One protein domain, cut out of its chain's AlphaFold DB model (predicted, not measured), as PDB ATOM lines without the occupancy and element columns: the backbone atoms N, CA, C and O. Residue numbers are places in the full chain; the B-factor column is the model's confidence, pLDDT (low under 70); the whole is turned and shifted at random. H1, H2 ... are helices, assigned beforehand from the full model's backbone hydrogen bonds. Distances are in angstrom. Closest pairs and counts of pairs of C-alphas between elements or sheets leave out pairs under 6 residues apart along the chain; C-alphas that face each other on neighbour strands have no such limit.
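What this domain is: This is residues 67 to 147 of the 152 residues of an uncharacterized protein of Burkholderia cenocepacia (UniProt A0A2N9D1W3). A helical hairpin, H2 and H3 side by side, makes the middle of this domain, with H1 crossing H3 on one side and H4 crossing H2 on the other. H1 is the longest helix; its residues 67 to 72 and 82 to 86 stick out on either side of its contact with H3. The printed part has 81 residues with four named helices, H1 to H4 in chain order, and no named strand; the class is all helix. It is compact, with a radius of gyration of the C-alphas of 13.1 A and spans of 37 by 27 by 24 A.

Where its parts are: H1, residues 67 to 86, begins at C-alpha 67 (128.445, -16.386, -4.192) and is 28.9 A long from first to last C-alpha. H2, residues 100 to 113, is 20.0 A long. H3, residues 116 to 127, measures 16.1 A. H4, residues 135 to 145, measures 15.5 A and ends at C-alpha 145 (110.450, -40.417, 19.459).

How they stand to each other: Residues 73 to 81 of H1 touch residues 117 to 121 of H3; the closest C-alphas, of Met 77 and Val 117, are 5.7 A apart. The two helices are about perpendicular, at 86 degrees. H2 and H3 touch as a hairpin, at a shallow tilt of 13 degrees, opposite ways, with the C-alphas of Leu 107 and Val 122 closest at 5.6 A. H4 touches H2 at a steep tilt of 54 degrees, the same way; the closest C-alphas are those of Ser 105 and Ala 139, 5.0 A. H1 is apart from H2 and H4, and H3 is apart from H4. In H1, H2, H3 and H4 every O i to N i+4 pair is within hydrogen-bond range.

The domain as a whole: The C-alphas farthest apart, of Val 68 and Gln 145, are 39.2 A apart. The printed part has no cut. The link from H1 to H2, residues 87 to 99, is long; H2 to H3 is tight and H3 to H4 short. Mean pLDDT of the printed part is 95.1, and no printed residue is under 70.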
ATOM      1  N   ASP A  67     129.238 -17.606  -4.399       87.06
ATOM      2  CA  ASP A  67     128.445 -16.386  -4.192       87.06
ATOM      3  C   ASP A  67     127.256 -16.357  -5.160       87.06
ATOM      4  O   ASP A  67     126.116 -16.091  -4.773       87.06
ATOM      5  N   VAL A  68     127.502 -16.732  -6.420       82.69
ATOM      6  CA  VAL A  68     126.458 -16.850  -7.448       82.69
ATOM      7  C   VAL A  68     125.426 -17.903  -7.049       82.69
ATOM      8  O   VAL A  68     124.218 -17.669  -7.157       82.69
ATOM      9  N   ALA A  69     125.870 -19.062  -6.561       86.44
ATOM     10  CA  ALA A  69     124.978 -20.123  -6.110       86.44
ATOM     11  C   ALA A  69     124.102 -19.672  -4.927       86.44
ATOM     12  O   ALA A  69     122.892 -19.943  -4.925       86.44
ATOM     13  N   VAL A  70     124.681 -18.948  -3.962       92.44
ATOM     14  CA  VAL A  70     123.963 -18.354  -2.824       92.44
ATOM     15  C   VAL A  70     122.927 -17.340  -3.303       92.44
ATOM     16  O   VAL A  70     121.766 -17.435  -2.901       92.44
ATOM     17  N   ASP A  71     123.282 -16.430  -4.209       88.44
ATOM     18  CA  ASP A  71     122.364 -15.417  -4.741       88.44
ATOM     19  C   ASP A  71     121.170 -16.046  -5.473       88.44
ATOM     20  O   ASP A  71     120.004 -15.694  -5.236       88.44
ATOM     21  N   LEU A  72     121.439 -17.037  -6.327       85.62
ATOM     22  CA  LEU A  72     120.401 -17.780  -7.039       85.62
ATOM     23  C   LEU A  72     119.487 -18.537  -6.068       85.62
ATOM     24  O   LEU A  72     118.266 -18.604  -6.274       85.62
ATOM     25  N   PHE A  73     120.046 -19.111  -5.004       94.88
ATOM     26  CA  PHE A  73     119.271 -19.805  -3.983       94.88
ATOM     27  C   PHE A  73     118.429 -18.840  -3.146       94.88
ATOM     28  O   PHE A  73     117.229 -19.072  -2.973       94.88
ATOM     29  N   ALA A  74     118.992 -17.703  -2.742       96.19
ATOM     30  CA  ALA A  74     118.282 -16.638  -2.048       96.19
ATOM     31  C   ALA A  74     117.117 -16.091  -2.891       96.19
ATOM     32  O   ALA A  74     116.035 -15.815  -2.364       96.19
ATOM     33  N   ALA A  75     117.272 -15.989  -4.214       91.31
ATOM     34  CA  ALA A  75     116.174 -15.629  -5.111       91.31
ATOM     35  C   ALA A  75     115.042 -16.679  -5.100       91.31
ATOM     36  O   ALA A  75     113.859 -16.318  -5.066       91.31
ATOM     37  N   ARG A  76     115.365 -17.984  -5.077       96.06
ATOM     38  CA  ARG A  76     114.366 -19.064  -4.911       96.06
ATOM     39  C   ARG A  76     113.656 -18.975  -3.557       96.06
ATOM     40  O   ARG A  76     112.426 -19.028  -3.528       96.06
ATOM     41  N   MET A  77     114.404 -18.761  -2.474       98.12
ATOM     42  CA  MET A  77     113.873 -18.546  -1.122       98.12
ATOM     43  C   MET A  77     112.860 -17.396  -1.092       98.12
ATOM     44  O   MET A  77     111.707 -17.590  -0.703       98.12
ATOM     45  N   LYS A  78     113.245 -16.217  -1.605       97.69
ATOM     46  CA  LYS A  78     112.389 -15.019  -1.667       97.69
ATOM     47  C   LYS A  78     111.097 -15.262  -2.451       97.69
ATOM     48  O   LYS A  78     110.024 -14.880  -1.976       97.69
ATOM     49  N   ARG A  79     111.168 -15.922  -3.617       97.44
ATOM     50  CA  ARG A  79     109.977 -16.281  -4.413       97.44
ATOM     51  C   ARG A  79     109.033 -17.198  -3.639       97.44
ATOM     52  O   ARG A  79     107.828 -16.949  -3.604       97.44
ATOM     53  N   LYS A  80     109.568 -18.223  -2.972       97.25
ATOM     54  CA  LYS A  80     108.756 -19.162  -2.190       97.25
ATOM     55  C   LYS A  80     108.102 -18.489  -0.982       97.25
ATOM     56  O   LYS A  80     106.903 -18.656  -0.770       97.25
ATOM     57  N   LEU A  81     108.837 -17.646  -0.254       97.75
ATOM     58  CA  LEU A  81     108.286 -16.840   0.840       97.75
ATOM     59  C   LEU A  81     107.203 -15.868   0.359       97.75
ATOM     60  O   LEU A  81     106.225 -15.646   1.068       97.75
ATOM     61  N   ALA A  82     107.340 -15.295  -0.841       97.81
ATOM     62  CA  ALA A  82     106.295 -14.457  -1.428       97.81
ATOM     63  C   ALA A  82     104.992 -15.231  -1.648       97.81
ATOM     64  O   ALA A  82     103.935 -14.753  -1.239       97.81
ATOM     65  N   LYS A  83     105.076 -16.450  -2.192       97.56
ATOM     66  CA  LYS A  83     103.922 -17.347  -2.317       97.56
ATOM     67  C   LYS A  83     103.319 -17.687  -0.948       97.56
ATOM     68  O   LYS A  83     102.117 -17.547  -0.761       97.56
ATOM     69  N   LYS A  84     104.140 -18.039   0.048       96.06
ATOM     70  CA  LYS A  84     103.659 -18.335   1.412       96.06
ATOM     71  C   LYS A  84     102.956 -17.148   2.079       96.06
ATOM     72  O   LYS A  84     101.967 -17.358   2.775       96.06
ATOM     73  N   ARG A  85     103.402 -15.914   1.826       96.75
ATOM     74  CA  ARG A  85     102.702 -14.698   2.281       96.75
ATOM     75  C   ARG A  85     101.328 -14.536   1.631       96.75
ATOM     76  O   ARG A  85     100.394 -14.143   2.317       96.75
ATOM     77  N   GLN A  86     101.191 -14.858   0.343       96.94
ATOM     78  CA  GLN A  86      99.890 -14.862  -0.345       96.94
ATOM     79  C   GLN A  86      98.950 -15.940   0.218       96.94
ATOM     80  O   GLN A  86      97.749 -15.720   0.298       96.94
ATOM     81  N   GLU A  87      99.502 -17.067   0.676       96.00
ATOM     82  CA  GLU A  87      98.778 -18.128   1.398       96.00
ATOM     83  C   GLU A  87      98.450 -17.753   2.864       96.00
ATOM     84  O   GLU A  87      97.961 -18.588   3.620       96.00
ATOM     85  N   GLY A  88      98.745 -16.525   3.306       94.94
ATOM     86  CA  GLY A  88      98.466 -16.051   4.666       94.94
ATOM     87  C   GLY A  88      99.487 -16.474   5.729       94.94
ATOM     88  O   GLY A  88      99.320 -16.138   6.902       94.94
ATOM     89  N   ARG A  89     100.579 -17.164   5.365       93.31
ATOM     90  CA  ARG A  89     101.640 -17.513   6.327       93.31
ATOM     91  C   ARG A  89     102.485 -16.278   6.653       93.31
ATOM     92  O   ARG A  89     103.097 -15.673   5.771       93.31
ATOM     93  N   SER A  90     102.543 -15.914   7.933       92.19
ATOM     94  CA  SER A  90     103.292 -14.761   8.449       92.19
ATOM     95  C   SER A  90     103.676 -14.965   9.929       92.19
ATOM     96  O   SER A  90     103.545 -16.070  10.449       92.19
ATOM     97  N   GLY A  91     104.205 -13.936  10.601       92.62
ATOM     98  CA  GLY A  91     104.355 -13.929  12.066       92.62
ATOM     99  C   GLY A  91     105.615 -14.582  12.646       92.62
ATOM    100  O   GLY A  91     105.909 -14.368  13.813       92.62
ATOM    101  N   TRP A  92     106.420 -15.299  11.852       95.38
ATOM    102  CA  TRP A  92     107.607 -16.025  12.348       95.38
ATOM    103  C   TRP A  92     108.617 -15.167  13.133       95.38
ATOM    104  O   TRP A  92     109.343 -15.700  13.973       95.38
ATOM    105  N   ARG A  93     108.679 -13.858  12.842       95.12
ATOM    106  CA  ARG A  93     109.596 -12.899  13.479       95.12
ATOM    107  C   ARG A  93     109.226 -12.619  14.938       95.12
ATOM    108  O   ARG A  93     110.109 -12.277  15.713       95.12
ATOM    109  N   ASP A  94     107.954 -12.758  15.300       94.38
ATOM    110  CA  ASP A  94     107.465 -12.517  16.652       94.38
ATOM    111  C   ASP A  94     107.471 -13.822  17.477       94.38
ATOM    112  O   ASP A  94     106.743 -14.766  17.144       94.38
ATOM    113  N   PRO A  95     108.259 -13.901  18.570       92.31
ATOM    114  CA  PRO A  95     108.283 -15.067  19.445       92.31
ATOM    115  C   PRO A  95     106.952 -15.395  20.124       92.31
ATOM    116  O   PRO A  95     106.750 -16.560  20.468       92.31
ATOM    117  N   ALA A  96     106.069 -14.408  20.314       92.50
ATOM    118  CA  ALA A  96     104.736 -14.633  20.872       92.50
ATOM    119  C   ALA A  96     103.805 -15.325  19.864       92.50
ATOM    120  O   ALA A  96     102.932 -16.094  20.261       92.50
ATOM    121  N   THR A  97     104.028 -15.107  18.565       93.38
ATOM    122  CA  THR A  97     103.265 -15.754  17.492       93.38
ATOM    123  C   THR A  97     103.785 -17.163  17.189       93.38
ATOM    124  O   THR A  97     103.002 -18.104  17.063       93.38
ATOM    125  N   VAL A  98     105.107 -17.339  17.073       94.50
ATOM    126  CA  VAL A  98     105.732 -18.651  16.836       94.50
ATOM    127  C   VAL A  98     106.926 -18.821  17.767       94.50
ATOM    128  O   VAL A  98     107.861 -18.023  17.745       94.50
ATOM    129  N   SER A  99     106.964 -19.887  18.564       95.69
ATOM    130  CA  SER A  99     108.115 -20.155  19.435       95.69
ATOM    131  C   SER A  99     109.332 -20.657  18.644       95.69
ATOM    132  O   SER A  99     109.200 -21.221  17.556       95.69
ATOM    133  N   ALA A 100     110.536 -20.489  19.199       96.06
ATOM    134  CA  ALA A 100     111.758 -21.022  18.585       96.06
ATOM    135  C   ALA A 100     111.716 -22.557  18.469       96.06
ATOM    136  O   ALA A 100     112.122 -23.106  17.450       96.06
ATOM    137  N   MET A 101     111.140 -23.241  19.467       97.31
ATOM    138  CA  MET A 101     110.910 -24.687  19.405       97.31
ATOM    139  C   MET A 101     109.975 -25.061  18.249       97.31
ATOM    140  O   MET A 101     110.255 -26.011  17.530       97.31
ATOM    141  N   LYS A 102     108.897 -24.297  18.018       96.75
ATOM    142  CA  LYS A 102     107.964 -24.572  16.917       96.75
ATOM    143  C   LYS A 102     108.630 -24.418  15.546       96.75
ATOM    144  O   LYS A 102     108.410 -25.269  14.691       96.75
ATOM    145  N   LEU A 103     109.465 -23.391  15.358       97.00
ATOM    146  CA  LEU A 103     110.274 -23.243  14.141       97.00
ATOM    147  C   LEU A 103     111.299 -24.376  13.988       97.00
ATOM    148  O   LEU A 103     111.488 -24.875  12.885       97.00
ATOM    149  N   ALA A 104     111.940 -24.811  15.076       98.00
ATOM    150  CA  ALA A 104     112.864 -25.941  15.036       98.00
ATOM    151  C   ALA A 104     112.149 -27.243  14.642       98.00
ATOM    152  O   ALA A 104     112.647 -27.968  13.787       98.00
ATOM    153  N   SER A 105     110.958 -27.513  15.187       97.44
ATOM    154  CA  SER A 105     110.126 -28.641  14.750       97.44
ATOM    155  C   SER A 105     109.747 -28.533  13.272       97.44
ATOM    156  O   SER A 105     109.881 -29.516  12.551       97.44
ATOM    157  N   GLU A 106     109.339 -27.345  12.807       96.62
ATOM    158  CA  GLU A 106     109.032 -27.116  11.389       96.62
ATOM    159  C   GLU A 106     110.254 -27.388  10.501       96.62
ATOM    160  O   GLU A 106     110.106 -28.013   9.455       96.62
ATOM    161  N   LEU A 107     111.464 -27.004  10.928       97.69
ATOM    162  CA  LEU A 107     112.694 -27.292  10.187       97.69
ATOM    163  C   LEU A 107     112.906 -28.802  10.012       97.69
ATOM    164  O   LEU A 107     113.189 -29.258   8.907       97.69
ATOM    165  N   ILE A 108     112.745 -29.591  11.077       97.56
ATOM    166  CA  ILE A 108     112.898 -31.052  11.001       97.56
ATOM    167  C   ILE A 108     111.823 -31.677  10.100       97.56
ATOM    168  O   ILE A 108     112.116 -32.581   9.315       97.56
ATOM    169  N   GLU A 109     110.590 -31.173  10.159       95.94
ATOM    170  CA  GLU A 109     109.499 -31.624   9.292       95.94
ATOM    171  C   GLU A 109     109.794 -31.342   7.809       95.94
ATOM    172  O   GLU A 109     109.639 -32.239   6.979       95.94
ATOM    173  N   VAL A 110     110.283 -30.145   7.457       95.88
ATOM    174  CA  VAL A 110     110.635 -29.823   6.060       95.88
ATOM    175  C   VAL A 110     111.876 -30.568   5.573       95.88
ATOM    176  O   VAL A 110     111.924 -30.939   4.400       95.88
ATOM    177  N   VAL A 111     112.834 -30.876   6.459       96.88
ATOM    178  CA  VAL A 111     113.946 -31.792   6.146       96.88
ATOM    179  C   VAL A 111     113.398 -33.169   5.769       96.88
ATOM    180  O   VAL A 111     113.797 -33.724   4.748       96.88
ATOM    181  N   ALA A 112     112.444 -33.700   6.536       94.25
ATOM    182  CA  ALA A 112     111.841 -34.999   6.253       94.25
ATOM    183  C   ALA A 112     110.999 -35.025   4.964       94.25
ATOM    184  O   ALA A 112     110.845 -36.090   4.371       94.25
ATOM    185  N   MET A 113     110.462 -33.879   4.529       93.00
ATOM    186  CA  MET A 113     109.767 -33.736   3.242       93.00
ATOM    187  C   MET A 113     110.723 -33.569   2.048       93.00
ATOM    188  O   MET A 113     110.321 -33.831   0.917       93.00
ATOM    189  N   GLY A 114     111.974 -33.156   2.282       94.31
ATOM    190  CA  GLY A 114     113.028 -33.130   1.265       94.31
ATOM    191  C   GLY A 114     113.064 -31.892   0.359       94.31
ATOM    192  O   GLY A 114     113.651 -31.962  -0.719       94.31
ATOM    193  N   ASP A 115     112.475 -30.758   0.760       95.31
ATOM    194  CA  ASP A 115     112.567 -29.508  -0.013       95.31
ATOM    195  C   ASP A 115     113.668 -28.578   0.542       95.31
ATOM    196  O   ASP A 115     113.466 -27.927   1.574       95.31
ATOM    197  N   PRO A 116     114.821 -28.438  -0.141       97.50
ATOM    198  CA  PRO A 116     115.939 -27.644   0.365       97.50
ATOM    199  C   PRO A 116     115.621 -26.146   0.492       97.50
ATOM    200  O   PRO A 116     116.215 -25.469   1.329       97.50
ATOM    201  N   VAL A 117     114.683 -25.602  -0.295       98.12
ATOM    202  CA  VAL A 117     114.298 -24.183  -0.199       98.12
ATOM    203  C   VAL A 117     113.474 -23.936   1.064       98.12
ATOM    204  O   VAL A 117     113.642 -22.894   1.698       98.12
ATOM    205  N   ASP A 118     112.602 -24.872   1.453       97.62
ATOM    206  CA  ASP A 118     111.890 -24.764   2.736       97.62
ATOM    207  C   ASP A 118     112.836 -24.937   3.920       97.62
ATOM    208  O   ASP A 118     112.780 -24.129   4.847       97.62
ATOM    209  N   VAL A 119     113.757 -25.906   3.851       98.31
ATOM    210  CA  VAL A 119     114.816 -26.083   4.858       98.31
ATOM    211  C   VAL A 119     115.574 -24.772   5.071       98.31
ATOM    212  O   VAL A 119     115.662 -24.285   6.195       98.31
ATOM    213  N   ALA A 120     116.054 -24.145   3.995       98.44
ATOM    214  CA  ALA A 120     116.789 -22.887   4.089       98.44
ATOM    215  C   ALA A 120     115.934 -21.724   4.605       98.44
ATOM    216  O   ALA A 120     116.416 -20.910   5.390       98.44
ATOM    217  N   ASN A 121     114.663 -21.637   4.202       98.56
ATOM    218  CA  ASN A 121     113.761 -20.598   4.692       98.56
ATOM    219  C   ASN A 121     113.548 -20.701   6.204       98.56
ATOM    220  O   ASN A 121     113.650 -19.685   6.886       98.56
ATOM    221  N   VAL A 122     113.281 -21.897   6.734       98.00
ATOM    222  CA  VAL A 122     113.056 -22.079   8.177       98.00
ATOM    223  C   VAL A 122     114.366 -21.948   8.960       98.00
ATOM    224  O   VAL A 122     114.382 -21.308  10.012       98.00
ATOM    225  N   ALA A 123     115.484 -22.459   8.430       97.94
ATOM    226  CA  ALA A 123     116.808 -22.263   9.024       97.94
ATOM    227  C   ALA A 123     117.158 -20.771   9.143       97.94
ATOM    228  O   ALA A 123     117.555 -20.313  10.211       97.94
ATOM    229  N   MET A 124     116.912 -19.992   8.085       97.88
ATOM    230  CA  MET A 124     117.081 -18.539   8.109       97.88
ATOM    231  C   MET A 124     116.169 -17.875   9.149       97.88
ATOM    232  O   MET A 124     116.616 -16.983   9.858       97.88
ATOM    233  N   MET A 125     114.917 -18.315   9.323       97.69
ATOM    234  CA  MET A 125     114.039 -17.754  10.364       97.69
ATOM    235  C   MET A 125     114.583 -17.967  11.784       97.69
ATOM    236  O   MET A 125     114.432 -17.085  12.630       97.69
ATOM    237  N   LEU A 126     115.196 -19.123  12.055       97.25
ATOM    238  CA  LEU A 126     115.842 -19.414  13.340       97.25
ATOM    239  C   LEU A 126     117.086 -18.546  13.550       97.25
ATOM    240  O   LEU A 126     117.226 -17.932  14.610       97.25
ATOM    241  N   ASP A 127     117.940 -18.455  12.532       97.31
ATOM    242  CA  ASP A 127     119.150 -17.628  12.535       97.31
ATOM    243  C   ASP A 127     118.830 -16.147  12.793       97.31
ATOM    244  O   ASP A 127     119.333 -15.550  13.742       97.31
ATOM    245  N   GLN A 128     117.877 -15.579  12.048       97.19
ATOM    246  CA  GLN A 128     117.475 -14.174  12.179       97.19
ATOM    247  C   GLN A 128     116.804 -13.847  13.521       97.19
ATOM    248  O   GLN A 128     116.641 -12.675  13.865       97.19
ATOM    249  N   ARG A 129     116.397 -14.865  14.286       95.69
ATOM    250  CA  ARG A 129     115.888 -14.715  15.655       95.69
ATOM    251  C   ARG A 129     116.968 -14.861  16.722       95.69
ATOM    252  O   ARG A 129     116.638 -14.723  17.897       95.69
ATOM    253  N   GLY A 130     118.202 -15.194  16.345       95.75
ATOM    254  CA  GLY A 130     119.239 -15.589  17.296       95.75
ATOM    255  C   GLY A 130     118.794 -16.780  18.145       95.75
ATOM    256  O   GLY A 130     119.053 -16.812  19.347       95.75
ATOM    257  N   ALA A 131     118.037 -17.715  17.557       94.44
ATOM    258  CA  ALA A 131     117.521 -18.860  18.290       94.44
ATOM    259  C   ALA A 131     118.672 -19.708  18.845       94.44
ATOM    260  O   ALA A 131     119.649 -20.002  18.161       94.44
ATOM    261  N   GLU A 132     118.539 -20.133  20.099       95.38
ATOM    262  CA  GLU A 132     119.576 -20.920  20.754       95.38
ATOM    263  C   GLU A 132     119.751 -22.287  20.082       95.38
ATOM    264  O   GLU A 132     118.779 -23.003  19.824       95.38
ATOM    265  N   ALA A 133     121.005 -22.696  19.875       91.69
ATOM    266  CA  ALA A 133     121.345 -23.928  19.160       91.69
ATOM    267  C   ALA A 133     120.682 -25.192  19.746       91.69
ATOM    268  O   ALA A 133     120.457 -26.155  19.019       91.69
ATOM    269  N   ARG A 134     120.306 -25.182  21.038       96.19
ATOM    270  CA  ARG A 134     119.633 -26.303  21.721       96.19
ATOM    271  C   ARG A 134     118.271 -26.688  21.133       96.19
ATOM    272  O   ARG A 134     117.830 -27.814  21.347       96.19
ATOM    273  N   PHE A 135     117.584 -25.786  20.426       97.19
ATOM    274  CA  PHE A 135     116.241 -26.076  19.910       97.19
ATOM    275  C   PHE A 135     116.253 -27.130  18.796       97.19
ATOM    276  O   PHE A 135     115.337 -27.944  18.727       97.19
ATOM    277  N   LEU A 136     117.302 -27.169  17.969       96.75
ATOM    278  CA  LEU A 136     117.440 -28.142  16.881       96.75
ATOM    279  C   LEU A 136     117.573 -29.598  17.364       96.75
ATOM    280  O   LEU A 136     116.756 -30.420  16.948       96.75
ATOM    281  N   PRO A 137     118.532 -29.957  18.245       97.31
ATOM    282  CA  PRO A 137     118.642 -31.327  18.737       97.31
ATOM    283  C   PRO A 137     117.413 -31.747  19.553       97.31
ATOM    284  O   PRO A 137     116.993 -32.897  19.451       97.31
ATOM    285  N   ALA A 138     116.792 -30.831  20.304       96.81
ATOM    286  CA  ALA A 138     115.557 -31.122  21.031       96.81
ATOM    287  C   ALA A 138     114.387 -31.445  20.083       96.81
ATOM    288  O   ALA A 138     113.690 -32.438  20.284       96.81
ATOM    289  N   ALA A 139     114.200 -30.649  19.023       97.44
ATOM    290  CA  ALA A 139     113.173 -30.896  18.015       97.44
ATOM    291  C   ALA A 139     113.420 -32.196  17.235       97.44
ATOM    292  O   ALA A 139     112.477 -32.939  16.964       97.44
ATOM    293  N   LEU A 140     114.681 -32.496  16.902       96.88
ATOM    294  CA  LEU A 140     115.057 -33.748  16.247       96.88
ATOM    295  C   LEU A 140     114.765 -34.958  17.142       96.88
ATOM    296  O   LEU A 140     114.192 -35.940  16.673       96.88
ATOM    297  N   TRP A 141     115.132 -34.884  18.425       95.94
ATOM    298  CA  TRP A 141     114.842 -35.940  19.392       95.94
ATOM    299  C   TRP A 141     113.341 -36.218  19.476       95.94
ATOM    300  O   TRP A 141     112.925 -37.361  19.302       95.94
ATOM    301  N   ASP A 142     112.527 -35.178  19.669       95.88
ATOM    302  CA  ASP A 142     111.066 -35.295  19.733       95.88
ATOM    303  C   ASP A 142     110.473 -35.925  18.461       95.88
ATOM    304  O   ASP A 142     109.670 -36.857  18.530       95.88
ATOM    305  N   PHE A 143     110.923 -35.479  17.288       94.88
ATOM    306  CA  PHE A 143     110.497 -36.032  16.004       94.88
ATOM    307  C   PHE A 143     110.799 -37.531  15.867       94.88
ATOM    308  O   PHE A 143     109.955 -38.289  15.385       94.88
ATOM    309  N   VAL A 144     111.985 -37.970  16.302       94.25
ATOM    310  CA  VAL A 144     112.375 -39.387  16.283       94.25
ATOM    311  C   VAL A 144     111.525 -40.202  17.258       94.25
ATOM    312  O   VAL A 144     111.050 -41.271  16.885       94.25
ATOM    313  N   GLN A 145     111.283 -39.705  18.478       92.62
ATOM    314  CA  GLN A 145     110.450 -40.417  19.459       92.62
ATOM    315  C   GLN A 145     109.013 -40.601  18.959       92.62
ATOM    316  O   GLN A 145     108.472 -41.695  19.072       92.62
ATOM    317  N   ARG A 146     108.422 -39.576  18.326       88.56
ATOM    318  CA  ARG A 146     107.071 -39.653  17.738       88.56
ATOM    319  C   ARG A 146     106.931 -40.684  16.614       88.56
ATOM    320  O   ARG A 146     105.810 -41.042  16.266       88.56
ATOM    321  N   ARG A 147     108.041 -41.129  16.018       84.00
ATOM    322  CA  ARG A 147     108.069 -42.111  14.923       84.00
ATOM    323  C   ARG A 147     108.520 -43.501  15.347       84.00
ATOM    324  O   ARG A 147     108.553 -44.391  14.498       84.00
TER     325      ARG A 147